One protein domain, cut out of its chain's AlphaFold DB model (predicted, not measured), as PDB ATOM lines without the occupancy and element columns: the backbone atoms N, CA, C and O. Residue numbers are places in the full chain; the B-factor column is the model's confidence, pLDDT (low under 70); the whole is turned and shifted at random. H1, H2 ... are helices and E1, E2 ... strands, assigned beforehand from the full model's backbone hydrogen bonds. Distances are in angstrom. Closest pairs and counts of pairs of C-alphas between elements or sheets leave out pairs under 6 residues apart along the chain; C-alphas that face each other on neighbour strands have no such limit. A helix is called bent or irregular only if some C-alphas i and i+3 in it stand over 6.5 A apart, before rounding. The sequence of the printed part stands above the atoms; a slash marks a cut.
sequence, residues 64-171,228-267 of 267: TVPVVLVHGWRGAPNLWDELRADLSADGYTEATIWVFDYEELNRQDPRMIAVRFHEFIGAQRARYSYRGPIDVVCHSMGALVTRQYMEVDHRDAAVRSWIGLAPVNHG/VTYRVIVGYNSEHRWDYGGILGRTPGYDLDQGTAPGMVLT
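AT A GLANCE: This is residues 64 to 171 and 228 to 267 of the 267 residues of the protein "Alpha/beta fold hydrolase" of Methanospirillum sp (UniProt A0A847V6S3). A twisted sheet makes the middle, with H1 over one face and H3 over the opposite face, while H2 packs on H3 and grazes the sheet near E2. Beyond the last residues of E5 a long loop, residues 236 to 263, wanders away from this core before the short strand E6, and its residues 255 to 260 stick out. The printed part has 148 residues, with three named helices and six named strands in the order E1 H1 E2 H2 E3 H3 E4 E5 E6, of mixed class. The sheet's order is E2 E1 E3 E4 E5 E6, mixed. The whole is compact, with a radius of gyration of the C-alphas of 16.0 A and spans of 46 by 35 by 26 A.

IN THESE COORDINATES: The sheet holds E1, residues 67 to 70, E2, 97 to 100, E3, 134 to 139 and 16.5 A long, E4, 159 to 165 and 17.0 A, E5, 229 to 235 and 20.2 A, and E6, 264 to 266. E1 begins at C-alpha 67 (132.649, 82.658, 121.488), and E6 ends at C-alpha 266 (122.652, 93.951, 134.712). H1 is residues 77 to 89, 18.7 A, and irregular: C-alphas 79 and 82 are 7.8 A apart. H2 is residues 110 to 127, 25.0 A, beginning at C-alpha 110 (138.659, 101.072, 115.753). H3 is residues 142 to 153, 15.2 A.

HOW THE PARTS SIT: E1 and E3 are parallel at 28 degrees, with N 68 and O 135 2.8 A apart, within hydrogen-bond range. E2, an edge strand, is parallel to E1 at 23 degrees, with N 98 and O 67 at 2.9 A. E3 and E4 are parallel at 15 degrees, with N 136 and O 161 at 2.9 A. E4 and E5 are parallel at 9 degrees, with N 162 and O 229 at 2.8 A. E5 and E6 meet only at a point. E1, H1, E2 and E3, H3, E4 are strand-helix-strand units, parallel neighbour strands with a helix between, each with a right-handed crossover. H1 is over E1 at a height of 9.2 A over the sheet and runs along the strands. On the opposite face H3, at a height of 9.9 A, is over E3 and, only just, over E4, on which 3 of its C-alphas fall. H2 only grazes the sheet, with residues 116 to 125. With residues 110 to 118 alone it touches H3, about perpendicular at 80 degrees; their closest C-alphas, of Ala 114 and Val 145, are 4.8 A apart. Every O i to N i+4 pair is within hydrogen-bond range in H2, against 6 of 9 in H1 and 7 of 8 in H3.

THE WHOLE: The C-alphas farthest apart, of Ser 129 and His 240, are 48.7 A apart. Residues 172 to 227 are not printed, with 20.7 A between C-alphas 171 and 228 across the cut. The link E5 to E6 is long, 28 residues. The mean pLDDT of the printed part is 77.6; residues 167 to 171 and 233 to 267 are under 70.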
ATOM      1  N   THR A  64     128.734  73.749 119.591       83.56
ATOM      2  CA  THR A  64     128.788  74.856 120.540       83.56
ATOM      3  C   THR A  64     129.054  76.136 119.755       83.56
ATOM      4  O   THR A  64     130.008  76.202 118.976       83.56
ATOM      5  N   VAL A  65     128.178  77.131 119.914       93.88
ATOM      6  CA  VAL A  65     128.305  78.424 119.231       93.88
ATOM      7  C   VAL A  65     129.656  79.038 119.613       93.88
ATOM      8  O   VAL A  65     129.914  79.191 120.808       93.88
ATOM      9  N   PRO A  66     130.535  79.366 118.645       97.12
ATOM     10  CA  PRO A  66     131.832  79.935 118.953       97.12
ATOM     11  C   PRO A  66     131.707  81.273 119.673       97.12
ATOM     12  O   PRO A  66     130.938  82.146 119.259       97.12
ATOM     13  N   VAL A  67     132.511  81.426 120.719       97.44
ATOM     14  CA  VAL A  67     132.649  82.658 121.488       97.44
ATOM     15  C   VAL A  67     133.890  83.383 120.997       97.44
ATOM     16  O   VAL A  67     134.991  82.831 121.005       97.44
ATOM     17  N   VAL A  68     133.707  84.628 120.575       98.38
ATOM     18  CA  VAL A  68     134.775  85.486 120.078       98.38
ATOM     19  C   VAL A  68     135.145  86.508 121.141       98.38
ATOM     20  O   VAL A  68     134.305  87.305 121.552       98.38
ATOM     21  N   LEU A  69     136.400  86.479 121.579       96.50
ATOM     22  CA  LEU A  69     136.930  87.311 122.653       96.50
ATOM     23  C   LEU A  69     137.742  88.468 122.065       96.50
ATOM     24  O   LEU A  69     138.694  88.241 121.316       96.50
ATOM     25  N   VAL A  70     137.361  89.704 122.394       96.31
ATOM     26  CA  VAL A  70     137.896  90.927 121.772       96.31
ATOM     27  C   VAL A  70     138.384  91.899 122.841       96.31
ATOM     28  O   VAL A  70     137.573  92.511 123.539       96.31
ATOM     29  N   HIS A  71     139.708  92.033 122.984       88.06
ATOM     30  CA  HIS A  71     140.324  92.892 124.007       88.06
ATOM     31  C   HIS A  71     140.074  94.394 123.752       88.06
ATOM     32  O   HIS A  71     139.264  94.757 122.911       88.06
ATOM     33  N   GLY A  72     140.694  95.276 124.541       82.19
ATOM     34  CA  GLY A  72     140.516  96.731 124.448       82.19
ATOM     35  C   GLY A  72     141.773  97.476 123.994       82.19
ATOM     36  O   GLY A  72     142.758  96.873 123.563       82.19
ATOM     37  N   TRP A  73     141.731  98.805 124.127       79.12
ATOM     38  CA  TRP A  73     142.866  99.705 123.903       79.12
ATOM     39  C   TRP A  73     144.046  99.314 124.798       79.12
ATOM     40  O   TRP A  73     143.867  99.135 126.002       79.12
ATOM     41  N   ARG A  74     145.233  99.144 124.196       78.38
ATOM     42  CA  ARG A  74     146.470  98.674 124.863       78.38
ATOM     43  C   ARG A  74     146.342  97.345 125.613       78.38
ATOM     44  O   ARG A  74     147.198  97.015 126.427       78.38
ATOM     45  N   GLY A  75     145.274  96.603 125.338       78.25
ATOM     46  CA  GLY A  75     145.095  95.240 125.800       78.25
ATOM     47  C   GLY A  75     145.788  94.245 124.877       78.25
ATOM     48  O   GLY A  75     146.208  94.592 123.770       78.25
ATOM     49  N   ALA A  76     145.832  93.011 125.359       84.81
ATOM     50  CA  ALA A  76     146.403  91.858 124.686       84.81
ATOM     51  C   ALA A  76     145.506  90.623 124.923       84.81
ATOM     52  O   ALA A  76     144.632  90.654 125.802       84.81
ATOM     53  N   PRO A  77     145.705  89.525 124.170       88.75
ATOM     54  CA  PRO A  77     144.929  88.290 124.311       88.75
ATOM     55  C   PRO A  77     144.897  87.689 125.722       88.75
ATOM     56  O   PRO A  77     143.892  87.084 126.096       88.75
ATOM     57  N   ASN A  78     145.955  87.879 126.517       83.62
ATOM     58  CA  ASN A  78     146.078  87.336 127.876       83.62
ATOM     59  C   ASN A  78     145.033  87.883 128.868       83.62
ATOM     60  O   ASN A  78     144.793  87.271 129.906       83.62
ATOM     61  N   LEU A  79     144.347  88.985 128.529       79.44
ATOM     62  CA  LEU A  79     143.159  89.459 129.249       79.44
ATOM     63  C   LEU A  79     142.114  88.346 129.423       79.44
ATOM     64  O   LEU A  79     141.339  88.353 130.377       79.44
ATOM     65  N   TRP A  80     142.079  87.406 128.482       87.19
ATOM     66  CA  TRP A  80     141.061  86.376 128.399       87.19
ATOM     67  C   TRP A  80     141.467  85.042 129.014       87.19
ATOM     68  O   TRP A  80     140.643  84.136 128.996       87.19
ATOM     69  N   ASP A  81     142.683  84.881 129.539       87.44
ATOM     70  CA  ASP A  81     143.197  83.562 129.938       87.44
ATOM     71  C   ASP A  81     142.294  82.853 130.957       87.44
ATOM     72  O   ASP A  81     141.989  81.670 130.799       87.44
ATOM     73  N   GLU A  82     141.769  83.587 131.935       80.75
ATOM     74  CA  GLU A  82     140.831  83.037 132.920       80.75
ATOM     75  C   GLU A  82     139.467  82.704 132.300       80.75
ATOM     76  O   GLU A  82     138.938  81.619 132.522       80.75
ATOM     77  N   LEU A  83     138.925  83.579 131.440       81.25
ATOM     78  CA  LEU A  83     137.675  83.291 130.725       81.25
ATOM     79  C   LEU A  83     137.794  82.100 129.789       81.25
ATOM     80  O   LEU A  83     136.863  81.309 129.672       81.25
ATOM     81  N   ARG A  84     138.948  81.927 129.157       87.69
ATOM     82  CA  ARG A  84     139.230  80.752 128.343       87.69
ATOM     83  C   ARG A  84     139.276  79.490 129.191       87.69
ATOM     84  O   ARG A  84     138.761  78.468 128.739       87.69
ATOM     85  N   ALA A  85     139.875  79.547 130.380       83.50
ATOM     86  CA  ALA A  85     139.928  78.412 131.295       83.50
ATOM     87  C   ALA A  85     138.518  77.988 131.731       83.50
ATOM     88  O   ALA A  85     138.175  76.814 131.595       83.50
ATOM     89  N   ASP A  86     137.672  78.935 132.138       82.31
ATOM     90  CA  ASP A  86     136.304  78.633 132.573       82.31
ATOM     91  C   ASP A  86     135.410  78.181 131.410       82.31
ATOM     92  O   ASP A  86     134.668  77.213 131.547       82.31
ATOM     93  N   LEU A  87     135.524  78.797 130.225       85.25
ATOM     94  CA  LEU A  87     134.853  78.303 129.014       85.25
ATOM     95  C   LEU A  87     135.284  76.865 128.696       85.25
ATOM     96  O   LEU A  87     134.452  76.028 128.353       85.25
ATOM     97  N   SER A  88     136.575  76.557 128.832       89.81
ATOM     98  CA  SER A  88     137.083  75.200 128.602       89.81
ATOM     99  C   SER A  88     136.525  74.208 129.624       89.81
ATOM    100  O   SER A  88     136.156  73.093 129.254       89.81
ATOM    101  N   ALA A  89     136.398  74.618 130.890       86.25
ATOM    102  CA  ALA A  89     135.759  73.823 131.938       86.25
ATOM    103  C   ALA A  89     134.265  73.568 131.653       86.25
ATOM    104  O   ALA A  89     133.765  72.482 131.943       86.25
ATOM    105  N   ASP A  90     133.588  74.515 131.001       84.69
ATOM    106  CA  ASP A  90     132.196  74.406 130.541       84.69
ATOM    107  C   ASP A  90     132.038  73.659 129.196       84.69
ATOM    108  O   ASP A  90     130.940  73.588 128.637       84.69
ATOM    109  N   GLY A  91     133.115  73.063 128.673       88.06
ATOM    110  CA  GLY A  91     133.089  72.205 127.484       88.06
ATOM    111  C   GLY A  91     133.290  72.930 126.153       88.06
ATOM    112  O   GLY A  91     133.118  72.321 125.093       88.06
ATOM    113  N   TYR A  92     133.672  74.210 126.167       91.69
ATOM    114  CA  TYR A  92     134.162  74.875 124.964       91.69
ATOM    115  C   TYR A  92     135.563  74.357 124.613       91.69
ATOM    116  O   TYR A  92     136.358  73.987 125.470       91.69
ATOM    117  N   THR A  93     135.882  74.330 123.324       94.12
ATOM    118  CA  THR A  93     137.176  73.860 122.813       94.12
ATOM    119  C   THR A  93     137.886  74.979 122.063       94.12
ATOM    120  O   THR A  93     137.292  76.017 121.774       94.12
ATOM    121  N   GLU A  94     139.133  74.761 121.650       91.44
ATOM    122  CA  GLU A  94     139.833  75.698 120.759       91.44
ATOM    123  C   GLU A  94     139.061  75.974 119.457       91.44
ATOM    124  O   GLU A  94     139.166  77.058 118.892       91.44
ATOM    125  N   ALA A  95     138.235  75.027 118.995       93.94
ATOM    126  CA  ALA A  95     137.387  75.225 117.820       93.94
ATOM    127  C   ALA A  95     136.232  76.211 118.057       93.94
ATOM    128  O   ALA A  95     135.646  76.707 117.095       93.94
ATOM    129  N   THR A  96     135.907  76.508 119.317       95.00
ATOM    130  CA  THR A  96     134.748  77.317 119.721       95.00
ATOM    131  C   THR A  96     135.119  78.475 120.649       95.00
ATOM    132  O   THR A  96     134.230  79.171 121.128       95.00
ATOM    133  N   ILE A  97     136.411  78.699 120.905       96.38
ATOM    134  CA  ILE A  97     136.938  79.869 121.613       96.38
ATOM    135  C   ILE A  97     137.895  80.583 120.664       96.38
ATOM    136  O   ILE A  97     139.012  80.126 120.427       96.38
ATOM    137  N   TRP A  98     137.460  81.704 120.101       97.94
ATOM    138  CA  TRP A  98     138.236  82.462 119.125       97.94
ATOM    139  C   TRP A  98     138.714  83.763 119.758       97.94
ATOM    140  O   TRP A  98     137.918  84.645 120.056       97.94
ATOM    141  N   VAL A  99     140.021  83.909 119.957       97.38
ATOM    142  CA  VAL A  99     140.599  85.137 120.519       97.38
ATOM    143  C   VAL A  99     141.086  86.018 119.380       97.38
ATOM    144  O   VAL A  99     141.963  85.608 118.621       97.38
ATOM    145  N   PHE A 100     140.498  87.204 119.242       97.75
ATOM    146  CA  PHE A 100     140.939  88.173 118.252       97.75
ATOM    147  C   PHE A 100     142.073  89.015 118.829       97.75
ATOM    148  O   PHE A 100     141.863  89.811 119.747       97.75
ATOM    149  N   ASP A 101     143.266  88.807 118.280       95.81
ATOM    150  CA  ASP A 101     144.469  89.552 118.620       95.81
ATOM    151  C   ASP A 101     144.676  90.694 117.626       95.81
ATOM    152  O   ASP A 101     144.802  90.484 116.417       95.81
ATOM    153  N   TYR A 102     144.695  91.911 118.154       92.88
ATOM    154  CA  TYR A 102     145.050  93.109 117.412       92.88
ATOM    155  C   TYR A 102     146.000  93.993 118.224       92.88
ATOM    156  O   TYR A 102     145.984  95.215 118.076       92.88
ATOM    157  N   GLU A 103     146.827  93.404 119.094       89.75
ATOM    158  CA  GLU A 103     147.730  94.135 119.989       89.75
ATOM    159  C   GLU A 103     148.602  95.157 119.236       89.75
ATOM    160  O   GLU A 103     148.719  96.311 119.651       89.75
ATOM    161  N   GLU A 104     149.115  94.797 118.060       89.62
ATOM    162  CA  GLU A 104     149.930  95.688 117.219       89.62
ATOM    163  C   GLU A 104     149.152  96.896 116.661       89.62
ATOM    164  O   GLU A 104     149.729  97.940 116.350       89.62
ATOM    165  N   LEU A 105     147.826  96.779 116.552       86.88
ATOM    166  CA  LEU A 105     146.928  97.798 116.007       86.88
ATOM    167  C   LEU A 105     146.090  98.481 117.090       86.88
ATOM    168  O   LEU A 105     145.282  99.349 116.776       86.88
ATOM    169  N   ASN A 106     146.267  98.140 118.368       78.94
ATOM    170  CA  ASN A 106     145.356  98.541 119.442       78.94
ATOM    171  C   ASN A 106     145.372 100.043 119.791       78.94
ATOM    172  O   ASN A 106     144.630 100.448 120.682       78.94
ATOM    173  N   ARG A 107     146.181 100.848 119.091       81.38
ATOM    174  CA  ARG A 107     146.231 102.324 119.140       81.38
ATOM    175  C   ARG A 107     145.635 103.006 117.903       81.38
ATOM    176  O   ARG A 107     145.569 104.232 117.830       81.38
ATOM    177  N   GLN A 108     145.245 102.214 116.911       88.88
ATOM    178  CA  GLN A 108     144.706 102.683 115.642       88.88
ATOM    179  C   GLN A 108     143.198 102.934 115.727       88.88
ATOM    180  O   GLN A 108     142.540 102.611 116.714       88.88
ATOM    181  N   ASP A 109     142.648 103.513 114.661       90.56
ATOM    182  CA  ASP A 109     141.213 103.738 114.524       90.56
ATOM    183  C   ASP A 109     140.431 102.405 114.640       90.56
ATOM    184  O   ASP A 109     140.691 101.482 113.856       90.56
ATOM    185  N   PRO A 110     139.456 102.283 115.563       89.12
ATOM    186  CA  PRO A 110     138.659 101.072 115.753       89.12
ATOM    187  C   PRO A 110     137.915 100.616 114.493       89.12
ATOM    188  O   PRO A 110     137.636  99.426 114.362       89.12
ATOM    189  N   ARG A 111     137.647 101.509 113.532       94.12
ATOM    190  CA  ARG A 111     137.033 101.151 112.246       94.12
ATOM    191  C   ARG A 111     137.977 100.353 111.356       94.12
ATOM    192  O   ARG A 111     137.553  99.405 110.708       94.12
ATOM    193  N   MET A 112     139.274 100.662 111.374       95.31
ATOM    194  CA  MET A 112     140.269  99.841 110.668       95.31
ATOM    195  C   MET A 112     140.436  98.475 111.339       95.31
ATOM    196  O   MET A 112     140.618  97.462 110.666       95.31
ATOM    197  N   ILE A 113     140.343  98.436 112.670       96.25
ATOM    198  CA  ILE A 113     140.402  97.189 113.435       96.25
ATOM    199  C   ILE A 113     139.162  96.322 113.147       96.25
ATOM    200  O   ILE A 113     139.287  95.104 113.059       96.25
ATOM    201  N   ALA A 114     137.986  96.918 112.917       97.50
ATOM    202  CA  ALA A 114     136.766  96.195 112.543       97.50
ATOM    203  C   ALA A 114     136.908  95.426 111.214       97.50
ATOM    204  O   ALA A 114     136.434  94.295 111.102       97.50
ATOM    205  N   VAL A 115     137.649  95.976 110.244       97.31
ATOM    206  CA  VAL A 115     137.991  95.264 108.997       97.31
ATOM    207  C   VAL A 115     138.834  94.020 109.294       97.31
ATOM    208  O   VAL A 115     138.537  92.931 108.805       97.31
ATOM    209  N   ARG A 116     139.844  94.141 110.165       97.88
ATOM    210  CA  ARG A 116     140.664  92.996 110.605       97.88
ATOM    211  C   ARG A 116     139.856  91.970 111.390       97.88
ATOM    212  O   ARG A 116     140.091  90.772 111.263       97.88
ATOM    213  N   PHE A 117     138.877  92.427 112.163       98.38
ATOM    214  CA  PHE A 117     137.954  91.550 112.866       98.38
ATOM    215  C   PHE A 117     137.112  90.723 111.883       98.38
ATOM    216  O   PHE A 117     137.001  89.511 112.056       98.38
ATOM    217  N   HIS A 118     136.591  91.328 110.810       98.31
ATOM    218  CA  HIS A 118     135.892  90.590 109.753       98.31
ATOM    219  C   HIS A 118     136.779  89.509 109.114       98.31
ATOM    220  O   HIS A 118     136.364  88.351 109.011       98.31
ATOM    221  N   GLU A 119     138.011  89.864 108.736       98.25
ATOM    222  CA  GLU A 119     138.991  88.926 108.169       98.25
ATOM    223  C   GLU A 119     139.259  87.752 109.123       98.25
ATOM    224  O   GLU A 119     139.241  86.588 108.712       98.25
ATOM    225  N   PHE A 120     139.428  88.045 110.414       98.50
ATOM    226  CA  PHE A 120     139.608  87.042 111.457       98.50
ATOM    227  C   PHE A 120     138.407  86.092 111.566       98.50
ATOM    228  O   PHE A 120     138.592  84.873 111.566       98.50
ATOM    229  N   ILE A 121     137.176  86.614 111.606       98.38
ATOM    230  CA  ILE A 121     135.963  85.781 111.637       98.38
ATOM    231  C   ILE A 121     135.898  84.871 110.404       98.38
ATOM    232  O   ILE A 121     135.584  83.685 110.531       98.38
ATOM    233  N   GLY A 122     136.228  85.396 109.221       97.94
ATOM    234  CA  GLY A 122     136.316  84.614 107.987       97.94
ATOM    235  C   GLY A 122     137.334  83.475 108.089       97.94
ATOM    236  O   GLY A 122     137.010  82.325 107.778       97.94
ATOM    237  N   ALA A 123     138.533  83.769 108.595       98.31
ATOM    238  CA  ALA A 123     139.597  82.788 108.783       98.31
ATOM    239  C   ALA A 123     139.200  81.673 109.766       98.31
ATOM    240  O   ALA A 123     139.400  80.496 109.463       98.31
ATOM    241  N   GLN A 124     138.577  82.007 110.901       97.88
ATOM    242  CA  GLN A 124     138.137  81.004 111.879       97.88
ATOM    243  C   GLN A 124     136.991  80.138 111.352       97.88
ATOM    244  O   GLN A 124     137.011  78.911 111.485       97.88
ATOM    245  N   ARG A 125     136.019  80.751 110.665       96.38
ATOM    246  CA  ARG A 125     134.934  80.024 109.987       96.38
ATOM    247  C   ARG A 125     135.463  79.053 108.935       96.38
ATOM    248  O   ARG A 125     134.925  77.953 108.797       96.38
ATOM    249  N   ALA A 126     136.491  79.438 108.182       97.38
ATOM    250  CA  ALA A 126     137.144  78.550 107.227       97.38
ATOM    251  C   ALA A 126     137.890  77.416 107.945       97.38
ATOM    252  O   ALA A 126     137.635  76.248 107.657       97.38
ATOM    253  N   ARG A 127     138.734  77.756 108.928       97.00
ATOM    254  CA  ARG A 127     139.557  76.810 109.697       97.00
ATOM    255  C   ARG A 127     138.735  75.706 110.357       97.00
ATOM    256  O   ARG A 127     139.125  74.545 110.292       97.00
ATOM    257  N   TYR A 128     137.604  76.056 110.962       95.38
ATOM    258  CA  TYR A 128     136.759  75.115 111.702       95.38
ATOM    259  C   TYR A 128     135.514  74.665 110.927       95.38
ATOM    260  O   TYR A 128     134.622  74.053 111.505       95.38
ATOM    261  N   SER A 129     135.433  74.961 109.622       95.12
ATOM    262  CA  SER A 129     134.270  74.631 108.777       95.12
ATOM    263  C   SER A 129     132.926  75.071 109.382       95.12
ATOM    264  O   SER A 129     131.907  74.398 109.247       95.12
ATOM    265  N   TYR A 130     132.914  76.230 110.044       94.31
ATOM    266  CA  TYR A 130     131.759  76.747 110.771       94.31
ATOM    267  C   TYR A 130     131.007  77.802 109.951       94.31
ATOM    268  O   TYR A 130     131.613  78.682 109.333       94.31
ATOM    269  N   ARG A 131     129.673  77.720 109.921       92.88
ATOM    270  CA  ARG A 131     128.794  78.654 109.183       92.88
ATOM    271  C   ARG A 131     127.658  79.232 110.031       92.88
ATOM    272  O   ARG A 131     126.865  80.012 109.519       92.88
ATOM    273  N   GLY A 132     127.579  78.846 111.303       94.44
ATOM    274  CA  GLY A 132     126.539  79.299 112.220       94.44
ATOM    275  C   GLY A 132     126.789  80.701 112.796       94.44
ATOM    276  O   GLY A 132     127.736  81.397 112.398       94.44
ATOM    277  N   PRO A 133     125.945  81.122 113.754       96.75
ATOM    278  CA  PRO A 133     126.120  82.386 114.455       96.75
ATOM    279  C   PRO A 133     127.334  82.362 115.387       96.75
ATOM    280  O   PRO A 133     127.826  81.294 115.733       96.75
ATOM    281  N   ILE A 134     127.803  83.523 115.821       97.81
ATOM    282  CA  ILE A 134     128.828  83.659 116.867       97.81
ATOM    283  C   ILE A 134     128.271  84.431 118.062       97.81
ATOM    284  O   ILE A 134     127.361  85.247 117.895       97.81
ATOM    285  N   ASP A 135     128.845  84.217 119.240       97.38
ATOM    286  CA  ASP A 135     128.709  85.150 120.357       97.38
ATOM    287  C   ASP A 135     129.979  85.984 120.481       97.38
ATOM    288  O   ASP A 135     131.083  85.492 120.262       97.38
ATOM    289  N   VAL A 136     129.830  87.253 120.840       97.56
ATOM    290  CA  VAL A 136     130.942  88.190 120.981       97.56
ATOM    291  C   VAL A 136     131.028  88.647 122.428       97.56
ATOM    292  O   VAL A 136     130.061  89.184 122.962       97.56
ATOM    293  N   VAL A 137     132.197  88.481 123.044       94.12
ATOM    294  CA  VAL A 137     132.552  89.094 124.326       94.12
ATOM    295  C   VAL A 137     133.643  90.115 124.055       94.12
ATOM    296  O   VAL A 137     134.693  89.793 123.499       94.12
ATOM    297  N   CYS A 138     133.400  91.362 124.435       89.00
ATOM    298  CA  CYS A 138     134.330  92.448 124.176       89.00
ATOM    299  C   CYS A 138     134.586  93.283 125.425       89.00
ATOM    300  O   CYS A 138     133.724  93.401 126.295       89.00
ATOM    301  N   HIS A 139     135.775  93.875 125.507       82.62
ATOM    302  CA  HIS A 139     136.155  94.763 126.600       82.62
ATOM    303  C   HIS A 139     136.469  96.171 126.089       82.62
ATOM    304  O   HIS A 139     137.235  96.331 125.135       82.62
ATOM    305  N   SER A 140     135.942  97.202 126.757       84.75
ATOM    306  CA  SER A 140     136.283  98.608 126.491       84.75
ATOM    307  C   SER A 140     136.200  98.961 124.991       84.75
ATOM    308  O   SER A 140     135.132  98.815 124.398       84.75
ATOM    309  N   MET A 141     137.300  99.396 124.356       86.31
ATOM    310  CA  MET A 141     137.375  99.732 122.922       86.31
ATOM    311  C   MET A 141     136.958  98.586 121.987       86.31
ATOM    312  O   MET A 141     136.452  98.857 120.898       86.31
ATOM    313  N   GLY A 142     137.093  97.323 122.406       89.00
ATOM    314  CA  GLY A 142     136.604  96.172 121.643       89.00
ATOM    315  C   GLY A 142     135.103  96.254 121.340       89.00
ATOM    316  O   GLY A 142     134.638  95.700 120.343       89.00
ATOM    317  N   ALA A 143     134.344  97.008 122.142       86.75
ATOM    318  CA  ALA A 143     132.941  97.305 121.881       86.75
ATOM    319  C   ALA A 143     132.734  98.130 120.603       86.75
ATOM    320  O   ALA A 143     131.870  97.795 119.798       86.75
ATOM    321  N   LEU A 144     133.547  99.170 120.378       89.19
ATOM    322  CA  LEU A 144     133.466  99.974 119.152       89.19
ATOM    323  C   LEU A 144     133.867  99.152 117.930       89.19
ATOM    324  O   LEU A 144     133.182  99.210 116.917       89.19
ATOM    325  N   VAL A 145     134.929  98.349 118.045       95.81
ATOM    326  CA  VAL A 145     135.401  97.459 116.969       95.81
ATOM    327  C   VAL A 145     134.296  96.492 116.539       95.81
ATOM    328  O   VAL A 145     133.961  96.387 115.360       95.81
ATOM    329  N   THR A 146     133.698  95.794 117.502       97.00
ATOM    330  CA  THR A 146     132.712  94.741 117.222       97.00
ATOM    331  C   THR A 146     131.363  95.300 116.789       97.00
ATOM    332  O   THR A 146     130.730  94.724 115.906       97.00
ATOM    333  N   ARG A 147     130.936  96.444 117.341       95.94
ATOM    334  CA  ARG A 147     129.725  97.133 116.880       95.94
ATOM    335  C   ARG A 147     129.909  97.754 115.501       95.94
ATOM    336  O   ARG A 147     129.001  97.640 114.693       95.94
ATOM    337  N   GLN A 148     131.070  98.335 115.193       96.31
ATOM    338  CA  GLN A 148     131.356  98.827 113.842       96.31
ATOM    339  C   GLN A 148     131.219  97.689 112.824       96.31
ATOM    340  O   GLN A 148     130.505  97.833 111.833       96.31
ATOM    341  N   TYR A 149     131.794  96.525 113.134       97.69
ATOM    342  CA  TYR A 149     131.642  95.320 112.326       97.69
ATOM    343  C   TYR A 149     130.172  94.907 112.136       97.69
ATOM    344  O   TYR A 149     129.727  94.757 111.003       97.69
ATOM    345  N   MET A 150     129.409  94.706 113.216       96.94
ATOM    346  CA  MET A 150     128.088  94.064 113.117       96.94
ATOM    347  C   MET A 150     126.910  95.020 112.882       96.94
ATOM    348  O   MET A 150     125.833  94.540 112.536       96.94
ATOM    349  N   GLU A 151     127.080  96.330 113.086       95.00
ATOM    350  CA  GLU A 151     126.017  97.338 112.914       95.00
ATOM    351  C   GLU A 151     126.193  98.201 111.667       95.00
ATOM    352  O   GLU A 151     125.198  98.685 111.123       95.00
ATOM    353  N   VAL A 152     127.437  98.403 111.223       95.12
ATOM    354  CA  VAL A 152     127.760  99.321 110.124       95.12
ATOM    355  C   VAL A 152     128.281  98.556 108.915       95.12
ATOM    356  O   VAL A 152     127.674  98.628 107.849       95.12
ATOM    357  N   ASP A 153     129.369  97.804 109.080       96.25
ATOM    358  CA  ASP A 153     130.100  97.231 107.944       96.25
ATOM    359  C   ASP A 153     129.441  95.941 107.419       96.25
ATOM    360  O   ASP A 153     129.354  95.722 106.211       96.25
ATOM    361  N   HIS A 154     128.942  95.094 108.326       96.12
ATOM    362  CA  HIS A 154     128.390  93.766 108.037       96.12
ATOM    363  C   HIS A 154     127.118  93.505 108.853       96.12
ATOM    364  O   HIS A 154     127.061  92.629 109.722       96.12
ATOM    365  N   ARG A 155     126.070  94.287 108.584       93.94
ATOM    366  CA  ARG A 155     124.805  94.231 109.338       93.94
ATOM    367  C   ARG A 155     124.032  92.915 109.186       93.94
ATOM    368  O   ARG A 155     123.145  92.628 109.979       93.94
ATOM    369  N   ASP A 156     124.380  92.110 108.191       92.75
ATOM    370  CA  ASP A 156     123.878  90.757 107.947       92.75
ATOM    371  C   ASP A 156     124.716  89.662 108.637       92.75
ATOM    372  O   ASP A 156     124.363  88.482 108.593       92.75
ATOM    373  N   ALA A 157     125.822  90.019 109.303       94.00
ATOM    374  CA  ALA A 157     126.664  89.060 110.002       94.00
ATOM    375  C   ALA A 157     125.862  88.291 111.059       94.00
ATOM    376  O   ALA A 157     125.221  88.894 111.917       94.00
ATOM    377  N   ALA A 158     125.948  86.959 111.040       95.06
ATOM    378  CA  ALA A 158     125.290  86.101 112.024       95.06
ATOM    379  C   ALA A 158     125.953  86.225 113.411       95.06
ATOM    380  O   ALA A 158     126.853  85.455 113.751       95.06
ATOM    381  N   VAL A 159     125.510  87.204 114.197       96.88
ATOM    382  CA  VAL A 159     125.869  87.412 115.604       96.88
ATOM    383  C   VAL A 159     124.626  87.121 116.436       96.88
ATOM    384  O   VAL A 159     123.574  87.696 116.189       96.88
ATOM    385  N   ARG A 160     124.731  86.202 117.396       96.25
ATOM    386  CA  ARG A 160     123.617  85.816 118.272       96.25
ATOM    387  C   ARG A 160     123.580  86.679 119.527       96.25
ATOM    388  O   ARG A 160     122.526  87.200 119.892       96.25
ATOM    389  N   SER A 161     124.732  86.834 120.172       92.44
ATOM    390  CA  SER A 161     124.862  87.591 121.416       92.44
ATOM    391  C   SER A 161     126.063  88.513 121.370       92.44
ATOM    392  O   SER A 161     127.116  88.156 120.841       92.44
ATOM    393  N   TRP A 162     125.915  89.673 121.991       94.62
ATOM    394  CA  TRP A 162     126.976  90.638 122.196       94.62
ATOM    395  C   TRP A 162     127.045  91.000 123.680       94.62
ATOM    396  O   TRP A 162     126.063  91.446 124.273       94.62
ATOM    397  N   ILE A 163     128.203  90.775 124.292       87.69
ATOM    398  CA  ILE A 163     128.446  90.954 125.722       87.69
ATOM    399  C   ILE A 163     129.581  91.965 125.877       87.69
ATOM    400  O   ILE A 163     130.728  91.699 125.514       87.69
ATOM    401  N   GLY A 164     129.254  93.141 126.405       79.56
ATOM    402  CA  GLY A 164     130.209  94.217 126.647       79.56
ATOM    403  C   GLY A 164     130.655  94.258 128.104       79.56
ATOM    404  O   GLY A 164     129.834  94.482 128.991       79.56
ATOM    405  N   LEU A 165     131.956  94.110 128.345       75.62
ATOM    406  CA  LEU A 165     132.602  94.316 129.641       75.62
ATOM    407  C   LEU A 165     133.169  95.736 129.690       75.62
ATOM    408  O   LEU A 165     134.078  96.068 128.926       75.62
ATOM    409  N   ALA A 166     132.608  96.583 130.556       70.50
ATOM    410  CA  ALA A 166     132.916  98.016 130.610       70.50
ATOM    411  C   ALA A 166     132.990  98.676 129.206       70.50
ATOM    412  O   ALA A 166     134.006  99.289 128.860       70.50
ATOM    413  N   PRO A 167     131.961  98.506 128.349       66.56
ATOM    414  CA  PRO A 167     132.036  98.926 126.958       66.56
ATOM    415  C   PRO A 167     131.952 100.448 126.831       66.56
ATOM    416  O   PRO A 167     131.126 101.104 127.462       66.56
ATOM    417  N   VAL A 168     132.738 101.012 125.919       62.12
ATOM    418  CA  VAL A 168     132.704 102.445 125.562       62.12
ATOM    419  C   VAL A 168     131.665 102.730 124.470       62.12
ATOM    420  O   VAL A 168     131.946 103.363 123.458       62.12
ATOM    421  N   ASN A 169     130.443 102.223 124.659       55.47
ATOM    422  CA  ASN A 169     129.378 102.207 123.644       55.47
ATOM    423  C   ASN A 169     128.908 103.590 123.172       55.47
ATOM    424  O   ASN A 169     128.403 103.696 122.056       55.47
ATOM    425  N   HIS A 170     129.071 104.609 124.015       50.22
ATOM    426  CA  HIS A 170     128.719 106.006 123.745       50.22
ATOM    427  C   HIS A 170     129.951 106.919 123.835       50.22
ATOM    428  O   HIS A 170     129.841 108.108 124.105       50.22
ATOM    429  N   GLY A 171     131.145 106.348 123.655       36.31
ATOM    430  CA  GLY A 171     132.405 107.019 123.942       36.31
ATOM    431  C   GLY A 171     132.758 107.031 125.432       36.31
ATOM    432  O   GLY A 171     132.051 106.474 126.275       36.31
ATOM    433  N   VAL A 228     120.078  90.622 117.629       91.31
ATOM    434  CA  VAL A 228     121.223  90.414 118.526       91.31
ATOM    435  C   VAL A 228     120.788  90.596 119.981       91.31
ATOM    436  O   VAL A 228     120.169  91.594 120.345       91.31
ATOM    437  N   THR A 229     121.155  89.652 120.851       91.44
ATOM    438  CA  THR A 229     120.976  89.814 122.303       91.44
ATOM    439  C   THR A 229     122.147  90.600 122.887       91.44
ATOM    440  O   THR A 229     123.270  90.097 122.899       91.44
ATOM    441  N   TYR A 230     121.901  91.802 123.409       84.94
ATOM    442  CA  TYR A 230     122.932  92.621 124.058       84.94
ATOM    443  C   TYR A 230     122.917  92.424 125.569       84.94
ATOM    444  O   TYR A 230     121.853  92.360 126.181       84.94
ATOM    445  N   ARG A 231     124.104  92.368 126.172       82.81
ATOM    446  CA  ARG A 231     124.297  92.414 127.625       82.81
ATOM    447  C   ARG A 231     125.457  93.338 127.946       82.81
ATOM    448  O   ARG A 231     126.526  93.219 127.346       82.81
ATOM    449  N   VAL A 232     125.265  94.234 128.906       74.81
ATOM    450  CA  VAL A 232     126.323  95.129 129.381       74.81
ATOM    451  C   VAL A 232     126.643  94.803 130.832       74.81
ATOM    452  O   VAL A 232     125.758  94.748 131.680       74.81
ATOM    453  N   ILE A 233     127.927  94.581 131.112       68.94
ATOM    454  CA  ILE A 233     128.438  94.301 132.452       68.94
ATOM    455  C   ILE A 233     129.365  95.449 132.845       68.94
ATOM    456  O   ILE A 233     130.402  95.682 132.216       68.94
ATOM    457  N   VAL A 234     128.989  96.166 133.902       63.97
ATOM    458  CA  VAL A 234     129.753  97.279 134.478       63.97
ATOM    459  C   VAL A 234     129.983  97.040 135.967       63.97
ATOM    460  O   VAL A 234     129.093  96.579 136.679       63.97
ATOM    461  N   GLY A 235     131.194  97.337 136.441       54.44
ATOM    462  CA  GLY A 235     131.528  97.287 137.864       54.44
ATOM    463  C   GLY A 235     131.278  98.637 138.534       54.44
ATOM    464  O   GLY A 235     131.628  99.671 137.968       54.44
ATOM    465  N   TYR A 236     130.729  98.639 139.750       48.75
ATOM    466  CA  TYR A 236     130.477  99.859 140.525       48.75
ATOM    467  C   TYR A 236     131.090  99.779 141.933       48.75
ATOM    468  O   TYR A 236     130.804  98.868 142.704       48.75
ATOM    469  N   ASN A 237     131.946 100.757 142.258       54.28
ATOM    470  CA  ASN A 237     132.666 100.851 143.534       54.28
ATOM    471  C   ASN A 237     131.808 101.492 144.632       54.28
ATOM    472  O   ASN A 237     132.036 102.642 145.010       54.28
ATOM    473  N   SER A 238     130.828 100.755 145.145       52.94
ATOM    474  CA  SER A 238     129.937 101.226 146.216       52.94
ATOM    475  C   SER A 238     130.670 101.559 147.522       52.94
ATOM    476  O   SER A 238     130.218 102.407 148.284       52.94
ATOM    477  N   GLU A 239     131.814 100.923 147.773       59.34
ATOM    478  CA  GLU A 239     132.574 101.044 149.023       59.34
ATOM    479  C   GLU A 239     133.680 102.109 148.972       59.34
ATOM    480  O   GLU A 239     134.407 102.290 149.948       59.34
ATOM    481  N   HIS A 240     133.827 102.813 147.844       56.41
ATOM    482  CA  HIS A 240     134.796 103.899 147.652       56.41
ATOM    483  C   HIS A 240     136.245 103.488 147.955       56.41
ATOM    484  O   HIS A 240     137.082 104.323 148.316       56.41
ATOM    485  N   ARG A 241     136.576 102.200 147.822       45.69
ATOM    486  CA  ARG A 241     137.929 101.762 148.143       45.69
ATOM    487  C   ARG A 241     138.886 102.158 147.030       45.69
ATOM    488  O   ARG A 241     138.574 102.018 145.851       45.69
ATOM    489  N   TRP A 242     140.056 102.653 147.407       43.31
ATOM    490  CA  TRP A 242     141.094 103.104 146.474       43.31
ATOM    491  C   TRP A 242     141.795 101.939 145.756       43.31
ATOM    492  O   TRP A 242     142.390 102.129 144.700       43.31
ATOM    493  N   ASP A 243     141.716 100.735 146.324       48.88
ATOM    494  CA  ASP A 243     142.190  99.480 145.735       48.88
ATOM    495  C   ASP A 243     141.133  98.808 144.842       48.88
ATOM    496  O   ASP A 243     141.415  97.799 144.192       48.88
ATOM    497  N   TYR A 244     139.925  99.373 144.778       35.53
ATOM    498  CA  TYR A 244     138.911  98.961 143.824       35.53
ATOM    499  C   TYR A 244     139.377  99.366 142.428       35.53
ATOM    500  O   TYR A 244     139.614 100.541 142.152       35.53
ATOM    501  N   GLY A 245     139.503  98.414 141.514       44.50
ATOM    502  CA  GLY A 245     139.752  98.751 140.120       44.50
ATOM    503  C   GLY A 245     141.222  98.816 139.718       44.50
ATOM    504  O   GLY A 245     141.588  98.384 138.635       44.50
ATOM    505  N   GLY A 246     142.101  99.386 140.536       37.94
ATOM    506  CA  GLY A 246     143.362  99.906 139.993       37.94
ATOM    507  C   GLY A 246     143.129 100.923 138.856       37.94
ATOM    508  O   GLY A 246     142.000 101.251 138.497       37.94
ATOM    509  N   ILE A 247     144.206 101.439 138.260       32.84
ATOM    510  CA  ILE A 247     144.143 102.552 137.289       32.84
ATOM    511  C   ILE A 247     143.441 102.192 135.954       32.84
ATOM    512  O   ILE A 247     143.132 103.085 135.169       32.84
ATOM    513  N   LEU A 248     143.155 100.902 135.711       34.69
ATOM    514  CA  LEU A 248     142.539 100.368 134.482       34.69
ATOM    515  C   LEU A 248     141.405  99.339 134.711       34.69
ATOM    516  O   LEU A 248     140.916  98.764 133.744       34.69
ATOM    517  N   GLY A 249     140.951  99.115 135.949       32.38
ATOM    518  CA  GLY A 249     139.842  98.197 136.266       32.38
ATOM    519  C   GLY A 249     140.257  96.797 136.778       32.38
ATOM    520  O   GLY A 249     141.056  96.084 136.182       32.38
ATOM    521  N   ARG A 250     139.669  96.415 137.916       32.59
ATOM    522  CA  ARG A 250     139.693  95.162 138.694       32.59
ATOM    523  C   ARG A 250     138.410  95.190 139.529       32.59
ATOM    524  O   ARG A 250     138.218  96.114 140.313       32.59
ATOM    525  N   THR A 251     137.524  94.216 139.365       34.53
ATOM    526  CA  THR A 251     136.220  94.197 140.064       34.53
ATOM    527  C   THR A 251     136.265  93.221 141.256       34.53
ATOM    528  O   THR A 251     136.893  92.172 141.103       34.53
ATOM    529  N   PRO A 252     135.659  93.505 142.432       32.09
ATOM    530  CA  PRO A 252     135.610  92.572 143.568       32.09
ATOM    531  C   PRO A 252     134.601  91.426 143.381       32.09
ATOM    532  O   PRO A 252     133.698  91.499 142.549       32.09
ATOM    533  N   GLY A 253     134.769  90.363 144.177       28.17
ATOM    534  CA  GLY A 253     134.036  89.100 144.082       28.17
ATOM    535  C   GLY A 253     132.612  89.110 144.653       28.17
ATOM    536  O   GLY A 253     132.327  89.750 145.658       28.17
ATOM    537  N   TYR A 254     131.738  88.333 144.010       31.31
ATOM    538  CA  TYR A 254     130.440  87.883 144.532       31.31
ATOM    539  C   TYR A 254     130.646  87.004 145.784       31.31
ATOM    540  O   TYR A 254     131.695  86.375 145.876       31.31
ATOM    541  N   ASP A 255     129.664  86.857 146.674       27.22
ATOM    542  CA  ASP A 255     129.584  85.791 147.690       27.22
ATOM    543  C   ASP A 255     128.331  84.949 147.379       27.22
ATOM    544  O   ASP A 255     127.262  85.511 147.148       27.22
ATOM    545  N   LEU A 256     128.468  83.623 147.249       29.53
ATOM    546  CA  LEU A 256     127.389  82.761 146.720       29.53
ATOM    547  C   LEU A 256     126.377  82.325 147.792       29.53
ATOM    548  O   LEU A 256     125.349  81.757 147.436       29.53
ATOM    549  N   ASP A 257     126.597  82.673 149.061       26.83
ATOM    550  CA  ASP A 257     125.725  82.251 150.166       26.83
ATOM    551  C   ASP A 257     124.675  83.302 150.585       26.83
ATOM    552  O   ASP A 257     123.900  83.060 151.508       26.83
ATOM    553  N   GLN A 258     124.599  84.465 149.917       27.05
ATOM    554  CA  GLN A 258     123.706  85.571 150.331       27.05
ATOM    555  C   GLN A 258     122.779  86.136 149.235       27.05
ATOM    556  O   GLN A 258     122.047  87.093 149.483       27.05
ATOM    557  N   GLY A 259     122.744  85.566 148.025       25.89
ATOM    558  CA  GLY A 259     121.705  85.862 147.020       25.89
ATOM    559  C   GLY A 259     121.594  87.313 146.514       25.89
ATOM    560  O   GLY A 259     120.729  87.597 145.691       25.89
ATOM    561  N   THR A 260     122.453  88.235 146.951       28.73
ATOM    562  CA  THR A 260     122.519  89.624 146.481       28.73
ATOM    563  C   THR A 260     123.929  90.169 146.704       28.73
ATOM    564  O   THR A 260     124.455  90.093 147.810       28.73
ATOM    565  N   ALA A 261     124.546  90.736 145.663       33.41
ATOM    566  CA  ALA A 261     125.760  91.538 145.803       33.41
ATOM    567  C   ALA A 261     125.396  93.028 145.677       33.41
ATOM    568  O   ALA A 261     124.699  93.400 144.726       33.41
ATOM    569  N   PRO A 262     125.848  93.899 146.593       28.81
ATOM    570  CA  PRO A 262     125.661  95.335 146.452       28.81
ATOM    571  C   PRO A 262     126.508  95.862 145.285       28.81
ATOM    572  O   PRO A 262     127.731  95.767 145.303       28.81
ATOM    573  N   GLY A 263     125.860  96.460 144.280       35.25
ATOM    574  CA  GLY A 263     126.543  97.280 143.274       35.25
ATOM    575  C   GLY A 263     126.824  96.637 141.913       35.25
ATOM    576  O   GLY A 263     127.707  97.104 141.207       35.25
ATOM    577  N   MET A 264     126.094  95.605 141.493       32.50
ATOM    578  CA  MET A 264     126.141  95.126 140.105       32.50
ATOM    579  C   MET A 264     124.813  95.418 139.410       32.50
ATOM    580  O   MET A 264     123.763  95.007 139.897       32.50
ATOM    581  N   VAL A 265     124.855  96.122 138.277       33.75
ATOM    582  CA  VAL A 265     123.673  96.378 137.446       33.75
ATOM    583  C   VAL A 265     123.808  95.554 136.170       33.75
ATOM    584  O   VAL A 265     124.698  95.808 135.362       33.75
ATOM    585  N   LEU A 266     122.938  94.554 136.012       29.09
ATOM    586  CA  LEU A 266     122.652  93.951 134.712       29.09
ATOM    587  C   LEU A 266     121.580  94.807 134.031       29.09
ATOM    588  O   LEU A 266     120.499  94.987 134.591       29.09
ATOM    589  N   THR A 267     121.879  95.299 132.835       39.53
ATOM    590  CA  THR A 267     120.906  95.895 131.905       39.53
ATOM    591  C   THR A 267     121.001  95.198 130.566       39.53
ATOM    592  O   THR A 267     122.155  94.992 130.110       39.53
TER     593      THR A 267